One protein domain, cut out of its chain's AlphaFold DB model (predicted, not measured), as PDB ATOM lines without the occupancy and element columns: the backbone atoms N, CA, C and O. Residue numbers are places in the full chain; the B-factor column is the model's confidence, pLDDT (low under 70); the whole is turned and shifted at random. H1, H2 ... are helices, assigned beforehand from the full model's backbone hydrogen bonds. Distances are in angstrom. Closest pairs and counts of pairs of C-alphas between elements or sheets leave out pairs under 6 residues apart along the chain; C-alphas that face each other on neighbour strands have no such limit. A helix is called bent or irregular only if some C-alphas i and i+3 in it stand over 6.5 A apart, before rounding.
ATOM      1  N   PRO A  11     377.553 672.974 457.650       85.38
ATOM      2  CA  PRO A  11     377.545 671.750 458.450       85.38
ATOM      3  C   PRO A  11     378.053 670.528 457.672       85.38
ATOM      4  O   PRO A  11     378.719 669.677 458.260       85.38
ATOM      5  N   VAL A  12     377.823 670.453 456.354       81.94
ATOM      6  CA  VAL A  12     378.367 669.374 455.506       81.94
ATOM      7  C   VAL A  12     379.894 669.448 455.422       81.94
ATOM      8  O   VAL A  12     380.563 668.423 455.550       81.94
ATOM      9  N   ILE A  13     380.461 670.651 455.277       81.25
ATOM     10  CA  ILE A  13     381.920 670.855 455.301       81.25
ATOM     11  C   ILE A  13     382.495 670.460 456.667       81.25
ATOM     12  O   ILE A  13     383.504 669.756 456.726       81.25
ATOM     13  N   GLY A  14     381.844 670.866 457.761       85.75
ATOM     14  CA  GLY A  14     382.249 670.496 459.119       85.75
ATOM     15  C   GLY A  14     382.244 668.982 459.345       85.75
ATOM     16  O   GLY A  14     383.211 668.436 459.875       85.75
ATOM     17  N   LEU A  15     381.202 668.289 458.875       87.44
ATOM     18  CA  LEU A  15     381.104 666.829 458.935       87.44
ATOM     19  C   LEU A  15     382.226 666.150 458.136       87.44
ATOM     20  O   LEU A  15     382.877 665.238 458.646       87.44
ATOM     21  N   ALA A  16     382.484 666.611 456.909       84.44
ATOM     22  CA  ALA A  16     383.551 666.076 456.066       84.44
ATOM     23  C   ALA A  16     384.938 666.288 456.696       84.44
ATOM     24  O   ALA A  16     385.745 665.359 456.746       84.44
ATOM     25  N   GLY A  17     385.199 667.479 457.241       87.75
ATOM     26  CA  GLY A  17     386.436 667.784 457.961       87.75
ATOM     27  C   GLY A  17     386.619 666.912 459.206       87.75
ATOM     28  O   GLY A  17     387.693 666.343 459.407       87.75
ATOM     29  N   GLY A  18     385.560 666.736 460.002       92.62
ATOM     30  CA  GLY A  18     385.562 665.851 461.168       92.62
ATOM     31  C   GLY A  18     385.825 664.387 460.806       92.62
ATOM     32  O   GLY A  18     386.599 663.718 461.490       92.62
ATOM     33  N   LEU A  19     385.259 663.901 459.696       91.94
ATOM     34  CA  LEU A  19     385.507 662.548 459.193       91.94
ATOM     35  C   LEU A  19     386.976 662.351 458.798       91.94
ATOM     36  O   LEU A  19     387.592 661.366 459.204       91.94
ATOM     37  N   VAL A  20     387.557 663.291 458.047       91.56
ATOM     38  CA  VAL A  20     388.974 663.232 457.653       91.56
ATOM     39  C   VAL A  20     389.880 663.269 458.885       91.56
ATOM     40  O   VAL A  20     390.784 662.441 459.001       91.56
ATOM     41  N   ALA A  21     389.612 664.167 459.836       94.06
ATOM     42  CA  ALA A  21     390.355 664.232 461.092       94.06
ATOM     43  C   ALA A  21     390.265 662.911 461.879       94.06
ATOM     44  O   ALA A  21     391.283 662.405 462.357       94.06
ATOM     45  N   GLY A  22     389.074 662.307 461.949       95.56
ATOM     46  CA  GLY A  22     388.861 661.001 462.573       95.56
ATOM     47  C   GLY A  22     389.652 659.874 461.900       95.56
ATOM     48  O   GLY A  22     390.272 659.063 462.588       95.56
ATOM     49  N   LEU A  23     389.706 659.848 460.564       93.94
ATOM     50  CA  LEU A  23     390.493 658.867 459.806       93.94
ATOM     51  C   LEU A  23     392.003 659.028 460.036       93.94
ATOM     52  O   LEU A  23     392.713 658.032 460.180       93.94
ATOM     53  N   ILE A  24     392.496 660.267 460.125       94.19
ATOM     54  CA  ILE A  24     393.902 660.555 460.449       94.19
ATOM     55  C   ILE A  24     394.237 660.096 461.876       94.19
ATOM     56  O   ILE A  24     395.280 659.473 462.102       94.19
ATOM     57  N   ALA A  25     393.350 660.350 462.840       96.50
ATOM     58  CA  ALA A  25     393.517 659.876 464.211       96.50
ATOM     59  C   ALA A  25     393.538 658.337 464.277       96.50
ATOM     60  O   ALA A  25     394.426 657.756 464.904       96.50
ATOM     61  N   ALA A  26     392.626 657.666 463.565       93.62
ATOM     62  CA  ALA A  26     392.588 656.207 463.470       93.62
ATOM     63  C   ALA A  26     393.870 655.627 462.842       93.62
ATOM     64  O   ALA A  26     394.417 654.647 463.350       93.62
ATOM     65  N   MET A  27     394.390 656.254 461.781       94.06
ATOM     66  CA  MET A  27     395.666 655.876 461.163       94.06
ATOM     67  C   MET A  27     396.820 655.964 462.164       94.06
ATOM     68  O   MET A  27     397.600 655.023 462.300       94.06
ATOM     69  N   SER A  28     396.901 657.076 462.893       94.31
ATOM     70  CA  SER A  28     397.953 657.315 463.886       94.31
ATOM     71  C   SER A  28     397.923 656.263 464.999       94.31
ATOM     72  O   SER A  28     398.964 655.725 465.376       94.31
ATOM     73  N   ALA A  29     396.725 655.898 465.469       94.12
ATOM     74  CA  ALA A  29     396.545 654.842 466.461       94.12
ATOM     75  C   ALA A  29     397.005 653.467 465.945       94.12
ATOM     76  O   ALA A  29     397.667 652.719 466.667       94.12
ATOM     77  N   VAL A  30     396.695 653.132 464.687       93.38
ATOM     78  CA  VAL A  30     397.118 651.856 464.093       93.38
ATOM     79  C   VAL A  30     398.622 651.782 463.887       93.38
ATOM     80  O   VAL A  30     399.213 650.763 464.238       93.38
ATOM     81  N   ILE A  31     399.248 652.851 463.396       92.12
ATOM     82  CA  ILE A  31     400.710 652.924 463.272       92.12
ATOM     83  C   ILE A  31     401.365 652.727 464.646       92.12
ATOM     84  O   ILE A  31     402.295 651.934 464.775       92.12
ATOM     85  N   GLY A  32     400.844 653.384 465.688       94.12
ATOM     86  CA  GLY A  32     401.337 653.209 467.055       94.12
ATOM     87  C   GLY A  32     401.253 651.757 467.536       94.12
ATOM     88  O   GLY A  32     402.221 651.225 468.082       94.12
ATOM     89  N   LYS A  33     400.125 651.081 467.282       94.12
ATOM     90  CA  LYS A  33     399.947 649.666 467.638       94.12
ATOM     91  C   LYS A  33     400.899 648.750 466.862       94.12
ATOM     92  O   LYS A  33     401.483 647.848 467.456       94.12
ATOM     93  N   GLU A  34     401.063 648.972 465.561       94.44
ATOM     94  CA  GLU A  34     401.958 648.184 464.705       94.44
ATOM     95  C   GLU A  34     403.421 648.324 465.133       94.44
ATOM     96  O   GLU A  34     404.110 647.312 465.268       94.44
ATOM     97  N   ASN A  35     403.871 649.546 465.433       93.12
ATOM     98  CA  ASN A  35     405.214 649.794 465.956       93.12
ATOM     99  C   ASN A  35     405.446 649.016 467.255       93.12
ATOM    100  O   ASN A  35     406.440 648.304 467.377       93.12
ATOM    101  N   LYS A  36     404.484 649.063 468.187       95.94
ATOM    102  CA  LYS A  36     404.590 648.341 469.458       95.94
ATOM    103  C   LYS A  36     404.625 646.822 469.276       95.94
ATOM    104  O   LYS A  36     405.403 646.142 469.937       95.94
ATOM    105  N   ILE A  37     403.809 646.284 468.372       95.62
ATOM    106  CA  ILE A  37     403.813 644.850 468.051       95.62
ATOM    107  C   ILE A  37     405.146 644.444 467.413       95.62
ATOM    108  O   ILE A  37     405.695 643.403 467.765       95.62
ATOM    109  N   SER A  38     405.691 645.271 466.518       95.19
ATOM    110  CA  SER A  38     406.996 645.028 465.900       95.19
ATOM    111  C   SER A  38     408.119 645.022 466.942       95.19
ATOM    112  O   SER A  38     408.937 644.105 466.939       95.19
ATOM    113  N   GLU A  39     408.111 645.964 467.892       96.19
ATOM    114  CA  GLU A  39     409.035 645.979 469.036       96.19
ATOM    115  C   GLU A  39     408.925 644.706 469.887       96.19
ATOM    116  O   GLU A  39     409.940 644.093 470.211       96.19
ATOM    117  N   PHE A  40     407.707 644.271 470.229       96.62
ATOM    118  CA  PHE A  40     407.506 643.043 471.002       96.62
ATOM    119  C   PHE A  40     407.993 641.801 470.253       96.62
ATOM    120  O   PHE A  40     408.631 640.937 470.852       96.62
ATOM    121  N   ARG A  41     407.758 641.725 468.938       95.69
ATOM    122  CA  ARG A  41     408.242 640.615 468.111       95.69
ATOM    123  C   ARG A  41     409.768 640.624 467.989       95.69
ATOM    124  O   ARG A  41     410.373 639.562 468.056       95.69
ATOM    125  N   GLN A  42     410.403 641.789 467.860       97.06
ATOM    126  CA  GLN A  42     411.867 641.904 467.889       97.06
ATOM    127  C   GLN A  42     412.436 641.425 469.225       97.06
ATOM    128  O   GLN A  42     413.314 640.568 469.232       97.06
ATOM    129  N   ALA A  43     411.874 641.894 470.343       97.44
ATOM    130  CA  ALA A  43     412.286 641.464 471.675       97.44
ATOM    131  C   ALA A  43     412.133 639.946 471.867       97.44
ATOM    132  O   ALA A  43     413.009 639.304 472.444       97.44
ATOM    133  N   TRP A  44     411.054 639.359 471.341       97.06
ATOM    134  CA  TRP A  44     410.861 637.910 471.331       97.06
ATOM    135  C   TRP A  44     411.917 637.186 470.476       97.06
ATOM    136  O   TRP A  44     412.531 636.240 470.964       97.06
ATOM    137  N   ILE A  45     412.208 637.656 469.252       96.94
ATOM    138  CA  ILE A  45     413.241 637.067 468.371       96.94
ATOM    139  C   ILE A  45     414.612 637.105 469.055       96.94
ATOM    140  O   ILE A  45     415.354 636.122 469.020       96.94
ATOM    141  N   ASP A  46     414.964 638.241 469.652       98.06
ATOM    142  CA  ASP A  46     416.263 638.424 470.292       98.06
ATOM    143  C   ASP A  46     416.387 637.562 471.551       98.06
ATOM    144  O   ASP A  46     417.418 636.916 471.742       98.06
ATOM    145  N   ALA A  47     415.320 637.447 472.350       97.81
ATOM    146  CA  ALA A  47     415.274 636.514 473.472       97.81
ATOM    147  C   ALA A  47     415.456 635.055 473.016       97.81
ATOM    148  O   ALA A  47     416.259 634.335 473.610       97.81
ATOM    149  N   GLN A  48     414.801 634.637 471.925       97.50
ATOM    150  CA  GLN A  48     414.978 633.285 471.379       97.50
ATOM    151  C   GLN A  48     416.400 633.030 470.884       97.50
ATOM    152  O   GLN A  48     416.961 631.967 471.139       97.50
ATOM    153  N   ARG A  49     417.033 634.007 470.229       97.69
ATOM    154  CA  ARG A  49     418.441 633.890 469.817       97.69
ATOM    155  C   ARG A  49     419.381 633.749 471.012       97.69
ATOM    156  O   ARG A  49     420.310 632.948 470.947       97.69
ATOM    157  N   ILE A  50     419.146 634.510 472.081       98.25
ATOM    158  CA  ILE A  50     419.944 634.449 473.312       98.25
ATOM    159  C   ILE A  50     419.804 633.081 473.979       98.25
ATOM    160  O   ILE A  50     420.815 632.485 474.353       98.25
ATOM    161  N   ASP A  51     418.584 632.560 474.099       98.12
ATOM    162  CA  ASP A  51     418.360 631.267 474.745       98.12
ATOM    163  C   ASP A  51     418.918 630.104 473.918       98.12
ATOM    164  O   ASP A  51     419.596 629.246 474.480       98.12
ATOM    165  N   LEU A  52     418.772 630.120 472.586       97.81
ATOM    166  CA  LEU A  52     419.409 629.132 471.703       97.81
ATOM    167  C   LEU A  52     420.943 629.178 471.792       97.81
ATOM    168  O   LEU A  52     421.603 628.138 471.829       97.81
ATOM    169  N   ALA A  53     421.533 630.375 471.844       97.69
ATOM    170  CA  ALA A  53     422.977 630.530 472.006       97.69
ATOM    171  C   ALA A  53     423.452 630.015 473.373       97.69
ATOM    172  O   ALA A  53     424.453 629.305 473.441       97.69
ATOM    173  N   THR A  54     422.714 630.328 474.440       97.88
ATOM    174  CA  THR A  54     423.015 629.877 475.807       97.88
ATOM    175  C   THR A  54     422.950 628.358 475.893       97.88
ATOM    176  O   THR A  54     423.931 627.717 476.254       97.88
ATOM    177  N   LEU A  55     421.831 627.771 475.470       96.81
ATOM    178  CA  LEU A  55     421.609 626.331 475.468       96.81
ATOM    179  C   LEU A  55     422.714 625.585 474.704       96.81
ATOM    180  O   LEU A  55     423.309 624.639 475.217       96.81
ATOM    181  N   THR A  56     423.031 626.030 473.488       96.00
ATOM    182  CA  THR A  56     424.031 625.338 472.664       96.00
ATOM    183  C   THR A  56     425.457 625.519 473.185       96.00
ATOM    184  O   THR A  56     426.289 624.624 473.013       96.00
ATOM    185  N   ALA A  57     425.760 626.646 473.833       96.19
ATOM    186  CA  ALA A  57     427.042 626.867 474.493       96.19
ATOM    187  C   ALA A  57     427.200 625.965 475.724       96.19
ATOM    188  O   ALA A  57     428.233 625.304 475.860       96.19
ATOM    189  N   GLU A  58     426.172 625.885 476.573       97.19
ATOM    190  CA  GLU A  58     426.207 625.052 477.777       97.19
ATOM    191  C   GLU A  58     426.291 623.563 477.445       97.19
ATOM    192  O   GLU A  58     427.052 622.846 478.090       97.19
ATOM    193  N   ALA A  59     425.623 623.102 476.383       96.06
ATOM    194  CA  ALA A  59     425.728 621.716 475.934       96.06
ATOM    195  C   ALA A  59     427.162 621.318 475.548       96.06
ATOM    196  O   ALA A  59     427.671 620.278 475.965       96.06
ATOM    197  N   VAL A  60     427.853 622.167 474.780       93.62
ATOM    198  CA  VAL A  60     429.244 621.906 474.381       93.62
ATOM    199  C   VAL A  60     430.185 621.999 475.582       93.62
ATOM    200  O   VAL A  60     431.107 621.191 475.705       93.62
ATOM    201  N   ALA A  61     429.964 622.967 476.471       94.12
ATOM    202  CA  ALA A  61     430.798 623.150 477.651       94.12
ATOM    203  C   ALA A  61     430.618 622.018 478.675       94.12
ATOM    204  O   ALA A  61     431.593 621.593 479.289       94.12
ATOM    205  N   TYR A  62     429.406 621.473 478.802       94.44
ATOM    206  CA  TYR A  62     429.097 620.329 479.656       94.44
ATOM    207  C   TYR A  62     429.942 619.094 479.310       94.44
ATOM    208  O   TYR A  62     430.436 618.408 480.207       94.44
ATOM    209  N   ALA A  63     430.164 618.825 478.020       91.75
ATOM    210  CA  ALA A  63     430.943 617.666 477.580       91.75
ATOM    211  C   ALA A  63     432.440 617.768 477.890       91.75
ATOM    212  O   ALA A  63     433.088 616.748 478.109       91.75
ATOM    213  N   GLY A  64     432.988 618.987 477.906       90.31
ATOM    214  CA  GLY A  64     434.388 619.234 478.264       90.31
ATOM    215  C   GLY A  64     434.626 619.390 479.766       90.31
ATOM    216  O   GLY A  64     435.775 619.474 480.194       90.31
ATOM    217  N   GLU A  65     433.562 619.464 480.564       93.88
ATOM    218  CA  GLU A  65     433.661 619.683 481.999       93.88
ATOM    219  C   GLU A  65     434.042 618.388 482.725       93.88
ATOM    220  O   GLU A  65     433.556 617.301 482.405       93.88
ATOM    221  N   ILE A  66     434.911 618.499 483.727       92.12
ATOM    222  CA  ILE A  66     435.370 617.360 484.540       92.12
ATOM    223  C   ILE A  66     434.809 617.485 485.958       92.12
ATOM    224  O   ILE A  66     434.516 616.482 486.609       92.12
ATOM    225  N   GLU A  67     434.610 618.715 486.430       95.81
ATOM    226  CA  GLU A  67     434.114 618.980 487.771       95.81
ATOM    227  C   GLU A  67     432.598 618.733 487.857       95.81
ATOM    228  O   GLU A  67     431.801 619.354 487.151       95.81
ATOM    229  N   SER A  68     432.177 617.822 488.742       93.31
ATOM    230  CA  SER A  68     430.765 617.431 488.856       93.31
ATOM    231  C   SER A  68     429.849 618.586 489.276       93.31
ATOM    232  O   SER A  68     428.713 618.642 488.815       93.31
ATOM    233  N   SER A  69     430.320 619.496 490.133       95.75
ATOM    234  CA  SER A  69     429.587 620.706 490.544       95.75
ATOM    235  C   SER A  69     429.261 621.578 489.329       95.75
ATOM    236  O   SER A  69     428.098 621.883 489.075       95.75
ATOM    237  N   LYS A  70     430.273 621.874 488.507       96.19
ATOM    238  CA  LYS A  70     430.118 622.650 487.275       96.19
ATOM    239  C   LYS A  70     429.238 621.943 486.253       96.19
ATOM    240  O   LYS A  70     428.453 622.605 485.589       96.19
ATOM    241  N   LYS A  71     429.297 620.612 486.134       94.94
ATOM    242  CA  LYS A  71     428.361 619.875 485.264       94.94
ATOM    243  C   LYS A  71     426.906 620.109 485.652       94.94
ATOM    244  O   LYS A  71     426.084 620.349 484.771       94.94
ATOM    245  N   VAL A  72     426.597 620.066 486.948       95.88
ATOM    246  CA  VAL A  72     425.242 620.334 487.451       95.88
ATOM    247  C   VAL A  72     424.828 621.773 487.146       95.88
ATOM    248  O   VAL A  72     423.725 621.988 486.654       95.88
ATOM    249  N   GLU A  73     425.713 622.747 487.365       97.19
ATOM    250  CA  GLU A  73     425.446 624.156 487.043       97.19
ATOM    251  C   GLU A  73     425.171 624.369 485.548       97.19
ATOM    252  O   GLU A  73     424.191 625.018 485.184       97.19
ATOM    253  N   ARG A  74     425.987 623.773 484.672       96.81
ATOM    254  CA  ARG A  74     425.814 623.856 483.212       96.81
ATOM    255  C   ARG A  74     424.526 623.197 482.745       96.81
ATOM    256  O   ARG A  74     423.822 623.755 481.907       96.81
ATOM    257  N   LEU A  75     424.195 622.032 483.299       96.69
ATOM    258  CA  LEU A  75     422.942 621.346 482.995       96.69
ATOM    259  C   LEU A  75     421.732 622.171 483.452       96.69
ATOM    260  O   LEU A  75     420.771 622.304 482.704       96.69
ATOM    261  N   ALA A  76     421.800 622.787 484.634       97.88
ATOM    262  CA  ALA A  76     420.750 623.676 485.121       97.88
ATOM    263  C   ALA A  76     420.595 624.930 484.243       97.88
ATOM    264  O   ALA A  76     419.473 625.361 483.976       97.88
ATOM    265  N   ALA A  77     421.700 625.507 483.760       98.00
ATOM    266  CA  ALA A  77     421.677 626.639 482.834       98.00
ATOM    267  C   ALA A  77     421.083 626.258 481.466       98.00
ATOM    268  O   ALA A  77     420.262 627.005 480.926       98.00
ATOM    269  N   PHE A  78     421.441 625.079 480.946       98.00
ATOM    270  CA  PHE A  78     420.816 624.486 479.765       98.00
ATOM    271  C   PHE A  78     419.302 624.336 479.966       98.00
ATOM    272  O   PHE A  78     418.530 624.820 479.143       98.00
ATOM    273  N   ASP A  79     418.875 623.738 481.081       97.94
ATOM    274  CA  ASP A  79     417.462 623.475 481.373       97.94
ATOM    275  C   ASP A  79     416.641 624.739 481.548       97.94
ATOM    276  O   ASP A  79     415.515 624.826 481.059       97.94
ATOM    277  N   ALA A  80     417.213 625.752 482.191       98.25
ATOM    278  CA  ALA A  80     416.571 627.048 482.306       98.25
ATOM    279  C   ALA A  80     416.357 627.690 480.926       98.25
ATOM    280  O   ALA A  80     415.280 628.225 480.662       98.25
ATOM    281  N   ALA A  81     417.354 627.634 480.035       98.12
ATOM    282  CA  ALA A  81     417.221 628.149 478.673       98.12
ATOM    283  C   ALA A  81     416.214 627.329 477.849       98.12
ATOM    284  O   ALA A  81     415.384 627.913 477.151       98.12
ATOM    285  N   HIS A  82     416.237 626.001 477.984       97.06
ATOM    286  CA  HIS A  82     415.302 625.098 477.318       97.06
ATOM    287  C   HIS A  82     413.852 625.391 477.721       97.06
ATOM    288  O   HIS A  82     413.023 625.691 476.866       97.06
ATOM    289  N   ALA A  83     413.573 625.446 479.027       96.38
ATOM    290  CA  ALA A  83     412.245 625.751 479.547       96.38
ATOM    291  C   ALA A  83     411.755 627.141 479.111       96.38
ATOM    292  O   ALA A  83     410.577 627.324 478.817       96.38
ATOM    293  N   ARG A  84     412.642 628.146 479.030       97.44
ATOM    294  CA  ARG A  84     412.265 629.471 478.508       97.44
ATOM    295  C   ARG A  84     411.835 629.421 477.042       97.44
ATOM    296  O   ARG A  84     410.898 630.130 476.688       97.44
ATOM    297  N   ILE A  85     412.495 628.613 476.211       95.50
ATOM    298  CA  ILE A  85     412.087 628.402 474.815       95.50
ATOM    299  C   ILE A  85     410.722 627.713 474.783       95.50
ATOM    300  O   ILE A  85     409.809 628.238 474.154       95.50
ATOM    301  N   GLU A  86     410.547 626.610 475.514       93.19
ATOM    302  CA  GLU A  86     409.280 625.868 475.553       93.19
ATOM    303  C   GLU A  86     408.097 626.715 476.033       93.19
ATOM    304  O   GLU A  86     407.009 626.610 475.484       93.19
ATOM    305  N   LEU A  87     408.299 627.587 477.024       94.62
ATOM    306  CA  LEU A  87     407.236 628.456 477.542       94.62
ATOM    307  C   LEU A  87     406.874 629.609 476.596       94.62
ATOM    308  O   LEU A  87     405.793 630.185 476.729       94.62
ATOM    309  N   ARG A  88     407.780 630.004 475.693       92.69
ATOM    310  CA  ARG A  88     407.512 631.052 474.695       92.69
ATOM    311  C   ARG A  88     406.882 630.506 473.431       92.69
ATOM    312  O   ARG A  88     406.167 631.256 472.767       92.69
ATOM    313  N   GLU A  89     407.190 629.263 473.089       90.75
ATOM    314  CA  GLU A  89     406.671 628.638 471.887       90.75
ATOM    315  C   GLU A  89     405.333 627.968 472.137       90.75
ATOM    316  O   GLU A  89     405.103 627.316 473.152       90.75
ATOM    317  N   ASN A  90     404.431 628.120 471.173       85.12
ATOM    318  CA  ASN A  90     403.181 627.391 471.200       85.12
ATOM    319  C   ASN A  90     403.459 625.927 470.818       85.12
ATOM    320  O   ASN A  90     403.922 625.670 469.701       85.12
ATOM    321  N   PRO A  91     403.177 624.945 471.693       75.56
ATOM    322  CA  PRO A  91     403.510 623.557 471.413       75.56
ATOM    323  C   PRO A  91     402.765 622.976 470.205       75.56
ATOM    324  O   PRO A  91     403.241 622.002 469.618       75.56
ATOM    325  N   GLU A  92     401.639 623.575 469.821       78.62
ATOM    326  CA  GLU A  92     400.802 623.151 468.698       78.62
ATOM    327  C   GLU A  92     401.295 623.674 467.338       78.62
ATOM    328  O   GLU A  92     400.812 623.231 466.297       78.62
ATOM    329  N   GLU A  93     402.262 624.596 467.318       83.94
ATOM    330  CA  GLU A  93     402.766 625.173 466.072       83.94
ATOM    331  C   GLU A  93     403.860 624.308 465.435       83.94
ATOM    332  O   GLU A  93     404.877 623.967 466.048       83.94
ATOM    333  N   GLU A  94     403.654 623.984 464.154       88.81
ATOM    334  CA  GLU A  94     404.551 623.145 463.353       88.81
ATOM    335  C   GLU A  94     405.941 623.782 463.169       88.81
ATOM    336  O   GLU A  94     406.944 623.075 463.068       88.81
ATOM    337  N   GLU A  95     406.023 625.118 463.194       88.94
ATOM    338  CA  GLU A  95     407.240 625.879 462.878       88.94
ATOM    339  C   GLU A  95     408.422 625.577 463.818       88.94
ATOM    340  O   GLU A  95     409.579 625.660 463.401       88.94
ATOM    341  N   TRP A  96     408.141 625.196 465.067       92.94
ATOM    342  CA  TRP A  96     409.156 624.909 466.089       92.94
ATOM    343  C   TRP A  96     409.298 623.426 466.424       92.94
ATOM    344  O   TRP A  96     410.132 623.066 467.254       92.94
ATOM    345  N   THR A  97     408.521 622.544 465.797       92.38
ATOM    346  CA  THR A  97     408.556 621.102 466.091       92.38
ATOM    347  C   THR A  97     409.928 620.496 465.813       92.38
ATOM    348  O   THR A  97     410.460 619.770 466.650       92.38
ATOM    349  N   ALA A  98     410.546 620.846 464.680       93.31
ATOM    350  CA  ALA A  98     411.882 620.363 464.334       93.31
ATOM    351  C   ALA A  98     412.954 620.864 465.314       93.31
ATOM    352  O   ALA A  98     413.844 620.112 465.694       93.31
ATOM    353  N   VAL A  99     412.853 622.122 465.756       95.19
ATOM    354  CA  VAL A  99     413.792 622.686 466.733       95.19
ATOM    355  C   VAL A  99     413.667 621.948 468.061       95.19
ATOM    356  O   VAL A  99     414.676 621.498 468.585       95.19
ATOM    357  N   ARG A 100     412.443 621.768 468.570       94.06
ATOM    358  CA  ARG A 100     412.178 621.065 469.835       94.06
ATOM    359  C   ARG A 100     412.725 619.641 469.830       94.06
ATOM    360  O   ARG A 100     413.486 619.293 470.722       94.06
ATOM    361  N   ALA A 101     412.449 618.877 468.772       94.50
ATOM    362  CA  ALA A 101     412.972 617.519 468.635       94.50
ATOM    363  C   ALA A 101     414.511 617.467 468.711       94.50
ATOM    364  O   ALA A 101     415.079 616.575 469.340       94.50
ATOM    365  N   GLU A 102     415.200 618.441 468.110       96.12
ATOM    366  CA  GLU A 102     416.660 618.528 468.181       96.12
ATOM    367  C   GLU A 102     417.177 619.002 469.549       96.12
ATOM    368  O   GLU A 102     418.255 618.578 469.971       96.12
ATOM    369  N   LEU A 103     416.431 619.854 470.258       95.94
ATOM    370  CA  LEU A 103     416.761 620.280 471.623       95.94
ATOM    371  C   LEU A 103     416.629 619.120 472.621       95.94
ATOM    372  O   LEU A 103     417.533 618.915 473.434       95.94
ATOM    373  N   ASP A 104     415.568 618.322 472.501       95.38
ATOM    374  CA  ASP A 104     415.354 617.117 473.307       95.38
ATOM    375  C   ASP A 104     416.460 616.089 473.056       95.38
ATOM    376  O   ASP A 104     417.102 615.606 473.991       95.38
ATOM    377  N   ALA A 105     416.774 615.824 471.786       95.50
ATOM    378  CA  ALA A 105     417.857 614.917 471.425       95.50
ATOM    379  C   ALA A 105     419.230 615.423 471.909       95.50
ATOM    380  O   ALA A 105     420.082 614.631 472.316       95.50
ATOM    381  N   LEU A 106     419.459 616.744 471.911       96.38
ATOM    382  CA  LEU A 106     420.679 617.334 472.468       96.38
ATOM    383  C   LEU A 106     420.778 617.101 473.971       96.38
ATOM    384  O   LEU A 106     421.850 616.757 474.469       96.38
ATOM    385  N   ARG A 107     419.665 617.262 474.689       96.06
ATOM    386  CA  ARG A 107     419.598 616.972 476.117       96.06
ATOM    387  C   ARG A 107     419.911 615.505 476.401       96.06
ATOM    388  O   ARG A 107     420.717 615.221 477.286       96.06
ATOM    389  N   GLU A 108     419.320 614.579 475.653       95.06
ATOM    390  CA  GLU A 108     419.608 613.145 475.785       95.06
ATOM    391  C   GLU A 108     421.091 612.835 475.539       95.06
ATOM    392  O   GLU A 108     421.707 612.090 476.303       95.06
ATOM    393  N   ASP A 109     421.692 613.456 474.520       94.50
ATOM    394  CA  ASP A 109     423.113 613.295 474.209       94.50
ATOM    395  C   ASP A 109     424.027 613.807 475.334       94.50
ATOM    396  O   ASP A 109     425.060 613.191 475.614       94.50
ATOM    397  N   MET A 110     423.649 614.892 476.021       94.44
ATOM    398  CA  MET A 110     424.380 615.393 477.192       94.44
ATOM    399  C   MET A 110     424.333 614.419 478.371       94.44
ATOM    400  O   MET A 110     425.293 614.327 479.132       94.44
ATOM    401  N   LEU A 111     423.238 613.682 478.547       93.62
ATOM    402  CA  LEU A 111     423.063 612.771 479.682       93.62
ATOM    403  C   LEU A 111     423.730 611.400 479.477       93.62
ATOM    404  O   LEU A 111     423.725 610.569 480.387       93.62
ATOM    405  N   LYS A 112     424.349 611.155 478.314       92.81
ATOM    406  CA  LYS A 112     425.121 609.932 478.059       92.81
ATOM    407  C   LYS A 112     426.325 609.817 479.015       92.81
ATOM    408  O   LYS A 112     426.937 610.832 479.346       92.81
ATOM    409  N   PRO A 113     426.741 608.592 479.407       87.44
ATOM    410  CA  PRO A 113     427.874 608.388 480.322       87.44
ATOM    411  C   PRO A 113     429.180 609.043 479.856       87.44
ATOM    412  O   PRO A 113     429.960 609.535 480.669       87.44
ATOM    413  N   VAL A 114     429.405 609.058 478.540       86.75
ATOM    414  CA  VAL A 114     430.512 609.763 477.892       86.75
ATOM    415  C   VAL A 114     429.919 610.592 476.752       86.75
ATOM    416  O   VAL A 114     429.699 610.054 475.665       86.75
ATOM    417  N   PRO A 115     429.597 611.874 476.994       85.19
ATOM    418  CA  PRO A 115     429.068 612.748 475.958       85.19
ATOM    419  C   PRO A 115     430.126 612.983 474.879       85.19
ATOM    420  O   PRO A 115     431.244 613.415 475.167       85.19
ATOM    421  N   GLU A 116     429.780 612.720 473.623       90.06
ATOM    422  CA  GLU A 116     430.695 612.925 472.505       90.06
ATOM    423  C   GLU A 116     430.676 614.395 472.069       90.06
ATOM    424  O   GLU A 116     429.705 614.890 471.496       90.06
ATOM    425  N   THR A 117     431.770 615.118 472.324       89.19
ATOM    426  CA  THR A 117     431.847 616.563 472.046       89.19
ATOM    427  C   THR A 117     431.623 616.904 470.571       89.19
ATOM    428  O   THR A 117     431.083 617.968 470.271       89.19
ATOM    429  N   VAL A 118     432.046 616.033 469.648       89.44
ATOM    430  CA  VAL A 118     431.845 616.234 468.203       89.44
ATOM    431  C   VAL A 118     430.359 616.139 467.860       89.44
ATOM    432  O   VAL A 118     429.819 617.090 467.303       89.44
ATOM    433  N   ALA A 119     429.675 615.085 468.312       90.62
ATOM    434  CA  ALA A 119     428.242 614.906 468.089       90.62
ATOM    435  C   ALA A 119     427.408 616.082 468.634       90.62
ATOM    436  O   ALA A 119     426.513 616.580 467.953       90.62
ATOM    437  N   LEU A 120     427.743 616.599 469.823       92.81
ATOM    438  CA  LEU A 120     427.064 617.769 470.399       92.81
ATOM    439  C   LEU A 120     427.292 619.050 469.578       92.81
ATOM    440  O   LEU A 120     426.392 619.883 469.454       92.81
ATOM    441  N   ARG A 121     428.489 619.228 469.002       92.81
ATOM    442  CA  ARG A 121     428.791 620.368 468.118       92.81
ATOM    443  C   ARG A 121     428.049 620.278 466.792       92.81
ATOM    444  O   ARG A 121     427.594 621.316 466.310       92.81
ATOM    445  N   ASP A 122     427.934 619.080 466.235       93.94
ATOM    446  CA  ASP A 122     427.202 618.844 464.993       93.94
ATOM    447  C   ASP A 122     425.707 619.072 465.214       93.94
ATOM    448  O   ASP A 122     425.089 619.852 464.491       93.94
ATOM    449  N   ARG A 123     425.144 618.530 466.300       94.69
ATOM    450  CA  ARG A 123     423.740 618.764 466.652       94.69
ATOM    451  C   ARG A 123     423.436 620.235 466.922       94.69
ATOM    452  O   ARG A 123     422.398 620.733 466.496       94.69
ATOM    453  N   ARG A 124     424.358 620.975 467.549       94.88
ATOM    454  CA  ARG A 124     424.242 622.440 467.655       94.88
ATOM    455  C   ARG A 124     424.031 623.086 466.284       94.88
ATOM    456  O   ARG A 124     423.215 623.997 466.177       94.88
ATOM    457  N   MET A 125     424.767 622.667 465.254       95.00
ATOM    458  CA  MET A 125     424.590 623.226 463.910       95.00
ATOM    459  C   MET A 125     423.204 622.898 463.354       95.00
ATOM    460  O   MET A 125     422.543 623.807 462.858       95.00
ATOM    461  N   THR A 126     422.726 621.664 463.537       96.25
ATOM    462  CA  THR A 126     421.368 621.249 463.154       96.25
ATOM    463  C   THR A 126     420.291 622.094 463.839       96.25
ATOM    464  O   THR A 126     419.395 622.602 463.168       96.25
ATOM    465  N   ILE A 127     420.410 622.342 465.149       96.62
ATOM    466  CA  ILE A 127     419.484 623.204 465.908       96.62
ATOM    467  C   ILE A 127     419.471 624.622 465.337       96.62
ATOM    468  O   ILE A 127     418.406 625.198 465.111       96.62
ATOM    469  N   LEU A 128     420.651 625.199 465.088       95.88
ATOM    470  CA  LEU A 128     420.756 626.549 464.535       95.88
ATOM    471  C   LEU A 128     420.157 626.629 463.129       95.88
ATOM    472  O   LEU A 128     419.563 627.646 462.779       95.88
ATOM    473  N   GLU A 129     420.301 625.584 462.319       96.25
ATOM    474  CA  GLU A 129     419.698 625.508 460.991       96.25
ATOM    475  C   GLU A 129     418.178 625.380 461.053       96.25
ATOM    476  O   GLU A 129     417.490 626.156 460.385       96.25
ATOM    477  N   ALA A 130     417.656 624.499 461.906       95.38
ATOM    478  CA  ALA A 130     416.224 624.348 462.133       95.38
ATOM    479  C   ALA A 130     415.597 625.658 462.639       95.38
ATOM    480  O   ALA A 130     414.578 626.102 462.113       95.38
ATOM    481  N   ALA A 131     416.249 626.348 463.581       96.38
ATOM    482  CA  ALA A 131     415.745 627.591 464.164       96.38
ATOM    483  C   ALA A 131     415.764 628.784 463.192       96.38
ATOM    484  O   ALA A 131     415.023 629.753 463.378       96.38
ATOM    485  N   ARG A 132     416.576 628.751 462.122       95.88
ATOM    486  CA  ARG A 132     416.612 629.843 461.130       95.88
ATOM    487  C   ARG A 132     415.268 630.042 460.444       95.88
ATOM    488  O   ARG A 132     414.950 631.185 460.123       95.88
ATOM    489  N   LEU A 133     414.510 628.975 460.192       93.31
ATOM    490  CA  LEU A 133     413.228 629.053 459.488       93.31
ATOM    491  C   LEU A 133     412.181 629.873 460.267       93.31
ATOM    492  O   LEU A 133     411.817 630.943 459.760       93.31
ATOM    493  N   PRO A 134     411.757 629.480 461.488       94.62
ATOM    494  CA  PRO A 134     410.768 630.239 462.257       94.62
ATOM    495  C   PRO A 134     411.256 631.656 462.580       94.62
ATOM    496  O   PRO A 134     410.512 632.633 462.444       94.62
ATOM    497  N   LEU A 135     412.541 631.823 462.917       96.19
ATOM    498  CA  LEU A 135     413.102 633.145 463.208       96.19
ATOM    499  C   LEU A 135     413.102 634.063 461.977       96.19
ATOM    500  O   LEU A 135     412.841 635.261 462.099       96.19
ATOM    501  N   LYS A 136     413.372 633.534 460.778       96.31
ATOM    502  CA  LYS A 136     413.335 634.312 459.530       96.31
ATOM    503  C   LYS A 136     411.907 634.658 459.116       96.31
ATOM    504  O   LYS A 136     411.689 635.770 458.624       96.31
ATOM    505  N   ALA A 137     410.952 633.752 459.317       94.25
ATOM    506  CA  ALA A 137     409.536 634.022 459.081       94.25
ATOM    507  C   ALA A 137     409.068 635.202 459.949       94.25
ATOM    508  O   ALA A 137     408.624 636.229 459.429       94.25
ATOM    509  N   ASN A 138     409.327 635.127 461.255       94.38
ATOM    510  CA  ASN A 138     409.012 636.187 462.208       94.38
ATOM    511  C   ASN A 138     409.733 637.507 461.894       94.38
ATOM    512  O   ASN A 138     409.121 638.575 461.917       94.38
ATOM    513  N   TRP A 139     411.014 637.456 461.521       96.19
ATOM    514  CA  TRP A 139     411.773 638.639 461.103       96.19
ATOM    515  C   TRP A 139     411.206 639.303 459.843       96.19
ATOM    516  O   TRP A 139     411.247 640.526 459.692       96.19
ATOM    517  N   THR A 140     410.654 638.511 458.927       95.88
ATOM    518  CA  THR A 140     410.000 639.042 457.728       95.88
ATOM    519  C   THR A 140     408.737 639.807 458.110       95.88
ATOM    520  O   THR A 140     408.545 640.915 457.618       95.88
ATOM    521  N   ILE A 141     407.942 639.291 459.056       94.06
ATOM    522  CA  ILE A 141     406.762 639.986 459.591       94.06
ATOM    523  C   ILE A 141     407.160 641.312 460.252       94.06
ATOM    524  O   ILE A 141     406.539 642.333 459.968       94.06
ATOM    525  N   VAL A 142     408.232 641.335 461.055       94.25
ATOM    526  CA  VAL A 142     408.778 642.573 461.652       94.25
ATOM    527  C   VAL A 142     409.077 643.627 460.584       94.25
ATOM    528  O   VAL A 142     408.726 644.795 460.744       94.25
ATOM    529  N   LYS A 143     409.721 643.222 459.483       92.25
ATOM    530  CA  LYS A 143     410.148 644.133 458.413       92.25
ATOM    531  C   LYS A 143     409.002 644.622 457.545       92.25
ATOM    532  O   LYS A 143     408.989 645.780 457.141       92.25
ATOM    533  N   THR A 144     408.086 643.728 457.187       92.00
ATOM    534  CA  THR A 144     407.010 644.054 456.247       92.00
ATOM    535  C   THR A 144     405.751 644.564 456.934       92.00
ATOM    536  O   THR A 144     404.867 645.079 456.252       92.00
ATOM    537  N   GLY A 145     405.649 644.400 458.253       92.25
ATOM    538  CA  GLY A 145     404.426 644.599 459.021       92.25
ATOM    539  C   GLY A 145     403.439 643.439 458.866       92.25
ATOM    540  O   GLY A 145     403.530 642.618 457.942       92.25
ATOM    541  N   GLU A 146     402.452 643.389 459.762       92.12
ATOM    542  CA  GLU A 146     401.399 642.370 459.708       92.12
ATOM    543  C   GLU A 146     400.533 642.553 458.446       92.12
ATOM    544  O   GLU A 146     400.139 643.681 458.111       92.12
ATOM    545  N   PRO A 147     400.164 641.466 457.738       92.38
ATOM    546  CA  PRO A 147     399.313 641.542 456.549       92.38
ATOM    547  C   PRO A 147     398.003 642.310 456.775       92.38
ATOM    548  O   PRO A 147     397.582 643.081 455.912       92.38
ATOM    549  N   TRP A 148     397.375 642.136 457.941       91.31
ATOM    550  CA  TRP A 148     396.134 642.829 458.283       91.31
ATOM    551  C   TRP A 148     396.331 644.340 458.471       91.31
ATOM    552  O   TRP A 148     395.557 645.122 457.919       91.31
ATOM    553  N   PHE A 149     397.396 644.772 459.161       91.25
ATOM    554  CA  PHE A 149     397.680 646.203 459.331       91.25
ATOM    555  C   PHE A 149     397.961 646.887 457.994       91.25
ATOM    556  O   PHE A 149     397.467 647.987 457.756       91.25
ATOM    557  N   ARG A 150     398.669 646.221 457.074       91.75
ATOM    558  CA  ARG A 150     398.872 646.740 455.712       91.75
ATOM    559  C   ARG A 150     397.553 646.967 454.974       91.75
ATOM    560  O   ARG A 150     397.356 648.034 454.396       91.75
ATOM    561  N   ARG A 151     396.634 645.997 455.023       93.75
ATOM    562  CA  ARG A 151     395.302 646.132 454.407       93.75
ATOM    563  C   ARG A 151     394.513 647.284 455.026       93.75
ATOM    564  O   ARG A 151     393.940 648.083 454.293       93.75
ATOM    565  N   PHE A 152     394.533 647.402 456.352       93.62
ATOM    566  CA  PHE A 152     393.820 648.457 457.068       93.62
ATOM    567  C   PHE A 152     394.361 649.861 456.748       93.62
ATOM    568  O   PHE A 152     393.581 650.763 456.447       93.62
ATOM    569  N   LYS A 153     395.690 650.038 456.725       92.44
ATOM    570  CA  LYS A 153     396.329 651.298 456.312       92.44
ATOM    571  C   LYS A 153     395.914 651.689 454.894       92.44
ATOM    572  O   LYS A 153     395.474 652.814 454.673       92.44
ATOM    573  N   ASN A 154     395.975 650.750 453.949       93.75
ATOM    574  CA  ASN A 154     395.567 651.009 452.568       93.75
ATOM    575  C   ASN A 154     394.085 651.403 452.476       93.75
ATOM    576  O   ASN A 154     393.750 652.337 451.752       93.75
ATOM    577  N   ALA A 155     393.207 650.750 453.243       94.94
ATOM    578  CA  ALA A 155     391.785 651.084 453.282       94.94
ATOM    579  C   ALA A 155     391.532 652.512 453.797       94.94
ATOM    580  O   ALA A 155     390.769 653.252 453.178       94.94
ATOM    581  N   ILE A 156     392.207 652.935 454.874       94.31
ATOM    582  CA  ILE A 156     392.090 654.315 455.369       94.31
ATOM    583  C   ILE A 156     392.636 655.315 454.349       94.31
ATOM    584  O   ILE A 156     392.008 656.346 454.130       94.31
ATOM    585  N   ILE A 157     393.780 655.036 453.714       94.19
ATOM    586  CA  ILE A 157     394.350 655.931 452.696       94.19
ATOM    587  C   ILE A 157     393.343 656.143 451.563       94.19
ATOM    588  O   ILE A 157     393.067 657.284 451.200       94.19
ATOM    589  N   VAL A 158     392.736 655.065 451.057       95.94
ATOM    590  CA  VAL A 158     391.686 655.149 450.032       95.94
ATOM    591  C   VAL A 158     390.488 655.962 450.533       95.94
ATOM    592  O   VAL A 158     389.998 656.819 449.803       95.94
ATOM    593  N   ALA A 159     390.050 655.757 451.779       93.81
ATOM    594  CA  ALA A 159     388.939 656.507 452.365       93.81
ATOM    595  C   ALA A 159     389.240 658.012 452.497       93.81
ATOM    596  O   ALA A 159     388.389 658.834 452.166       93.81
ATOM    597  N   ILE A 160     390.454 658.383 452.922       93.12
ATOM    598  CA  ILE A 160     390.899 659.781 453.008       93.12
ATOM    599  C   ILE A 160     390.939 660.407 451.613       93.12
ATOM    600  O   ILE A 160     390.383 661.484 451.413       93.12
ATOM    601  N   VAL A 161     391.555 659.732 450.637       93.88
ATOM    602  CA  VAL A 161     391.644 660.228 449.254       93.88
ATOM    603  C   VAL A 161     390.251 660.418 448.660       93.88
ATOM    604  O   VAL A 161     389.987 661.458 448.057       93.88
ATOM    605  N   ALA A 162     389.339 659.467 448.870       92.62
ATOM    606  CA  ALA A 162     387.954 659.578 448.428       92.62
ATOM    607  C   ALA A 162     387.240 660.765 449.094       92.62
ATOM    608  O   ALA A 162     386.647 661.582 448.392       92.62
ATOM    609  N   ALA A 163     387.344 660.912 450.420       89.81
ATOM    610  CA  ALA A 163     386.720 662.009 451.161       89.81
ATOM    611  C   ALA A 163     387.231 663.387 450.709       89.81
ATOM    612  O   ALA A 163     386.436 664.298 450.481       89.81
ATOM    613  N   VAL A 164     388.547 663.531 450.518       89.69
ATOM    614  CA  VAL A 164     389.159 664.772 450.023       89.69
ATOM    615  C   VAL A 164     388.729 665.054 448.584       89.69
ATOM    616  O   VAL A 164     388.344 666.178 448.279       89.69
ATOM    617  N   THR A 165     388.733 664.044 447.710       90.56
ATOM    618  CA  THR A 165     388.325 664.206 446.305       90.56
ATOM    619  C   THR A 165     386.868 664.645 446.206       90.56
ATOM    620  O   THR A 165     386.573 665.592 445.486       90.56
ATOM    621  N   ILE A 166     385.968 664.013 446.967       88.06
ATOM    622  CA  ILE A 166     384.552 664.398 447.046       88.06
ATOM    623  C   ILE A 166     384.414 665.825 447.587       88.06
ATOM    624  O   ILE A 166     383.676 666.626 447.023       88.06
ATOM    625  N   GLY A 167     385.145 666.174 448.647       84.31
ATOM    626  CA  GLY A 167     385.123 667.527 449.205       84.31
ATOM    627  C   GLY A 167     385.556 668.589 448.190       84.31
ATOM    628  O   GLY A 167     384.891 669.615 448.050       84.31
ATOM    629  N   VAL A 168     386.628 668.327 447.436       86.12
ATOM    630  CA  VAL A 168     387.136 669.231 446.393       86.12
ATOM    631  C   VAL A 168     386.167 669.332 445.218       86.12
ATOM    632  O   VAL A 168     385.890 670.441 444.767       86.12
ATOM    633  N   THR A 169     385.617 668.221 444.721       86.00
ATOM    634  CA  THR A 169     384.668 668.258 443.595       86.00
ATOM    635  C   THR A 169     383.386 668.988 443.964       86.00
ATOM    636  O   THR A 169     382.912 669.797 443.169       86.00
ATOM    637  N   VAL A 170     382.869 668.779 445.178       82.81
ATOM    638  CA  VAL A 170     381.729 669.527 445.722       82.81
ATOM    639  C   VAL A 170     382.069 671.013 445.838       82.81
ATOM    640  O   VAL A 170     381.291 671.846 445.385       82.81
ATOM    641  N   ALA A 171     383.244 671.375 446.362       78.56
ATOM    642  CA  ALA A 171     383.664 672.773 446.461       78.56
ATOM    643  C   ALA A 171     383.795 673.458 445.086       78.56
ATOM    644  O   ALA A 171     383.364 674.599 444.933       78.56
ATOM    645  N   LEU A 172     384.340 672.762 444.083       83.81
ATOM    646  CA  LEU A 172     384.463 673.263 442.709       83.81
ATOM    647  C   LEU A 172     383.105 673.383 442.005       83.81
ATOM    648  O   LEU A 172     382.885 674.350 441.288       83.81
ATOM    649  N   TRP A 173     382.181 672.444 442.228       81.44
ATOM    650  CA  TRP A 173     380.805 672.544 441.723       81.44
ATOM    651  C   TRP A 173     380.022 673.693 442.369       81.44
ATOM    652  O   TRP A 173     379.132 674.269 441.745       81.44
ATOM    653  N   LEU A 174     380.337 674.021 443.624       73.12
ATOM    654  CA  LEU A 174     379.633 675.036 444.405       73.12
ATOM    655  C   LEU A 174     380.277 676.432 444.349       73.12
ATOM    656  O   LEU A 174     379.664 677.390 444.826       73.12
TER     657      LEU A 174
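What this domain is: This is residues 11 to 174 of the 211 residues of an uncharacterized protein of Sphingomonas populi (UniProt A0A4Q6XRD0). A long rod is built along one very long helix, H1, with H4 and H5 following each other back beside it. At one end H2 and H3 join H1 and H4 in an up-and-down bundle of four helices, each running against the one before it; at the other end H1 and H5 make a thinner stem of two. The printed part has 164 residues with five named helices, H1 to H5 in chain order, and no named strand: all helix. It is extended, with a radius of gyration of the C-alphas of 25.9 A and spans of 90 by 24 by 22 A.

Where its parts are: H1, residues 11 to 64, begins at C-alpha 11 (377.545, 671.750, 458.450) and is 79.9 A long. H2 is residues 68 to 88, 30.4 A. H3, residues 94 to 110, 25.4 A, is irregular: C-alphas 95 and 98 are 7.4 A apart. H4, residues 117 to 144, 40.3 A, has a kink of 33 degrees near residue 134. H5, residues 147 to 174, 40.7 A, ends at C-alpha 174 (379.633, 675.036, 444.405).

How they stand to each other: H1 is the hub. Its residues 48 to 62 touch H2, closest C-alphas Leu 55 and Phe 78 at 4.7 A, in a hairpin. Its residues 38 to 64 touch H4, closest C-alphas Ser 38 and Val 142 at 5.2 A, at a shallow tilt of 4 degrees, opposite ways. Its residues 13 to 34 touch H5, closest C-alphas Val 20 and Ile 160 at 6.1 A. H3 and H4 form a hairpin, closest C-alphas Val 99 and Ala 130 at 5.5 A. H1 also touches H3, closest C-alphas Ala 59 and Met 110 at 6.6 A. H4 and H5 are only just apart, at 8.2 A. Every O i to N i+4 pair is within hydrogen-bond range in H2 and H5; 48 of 50 are in H1, 11 of 13 in H3 and 22 of 24 in H4.

The domain as a whole: The C-alphas farthest apart, Pro 113 and Leu 174, are 89.8 A apart. The printed part has no cut and no long link, and no printed residue is under 70 in pLDDT.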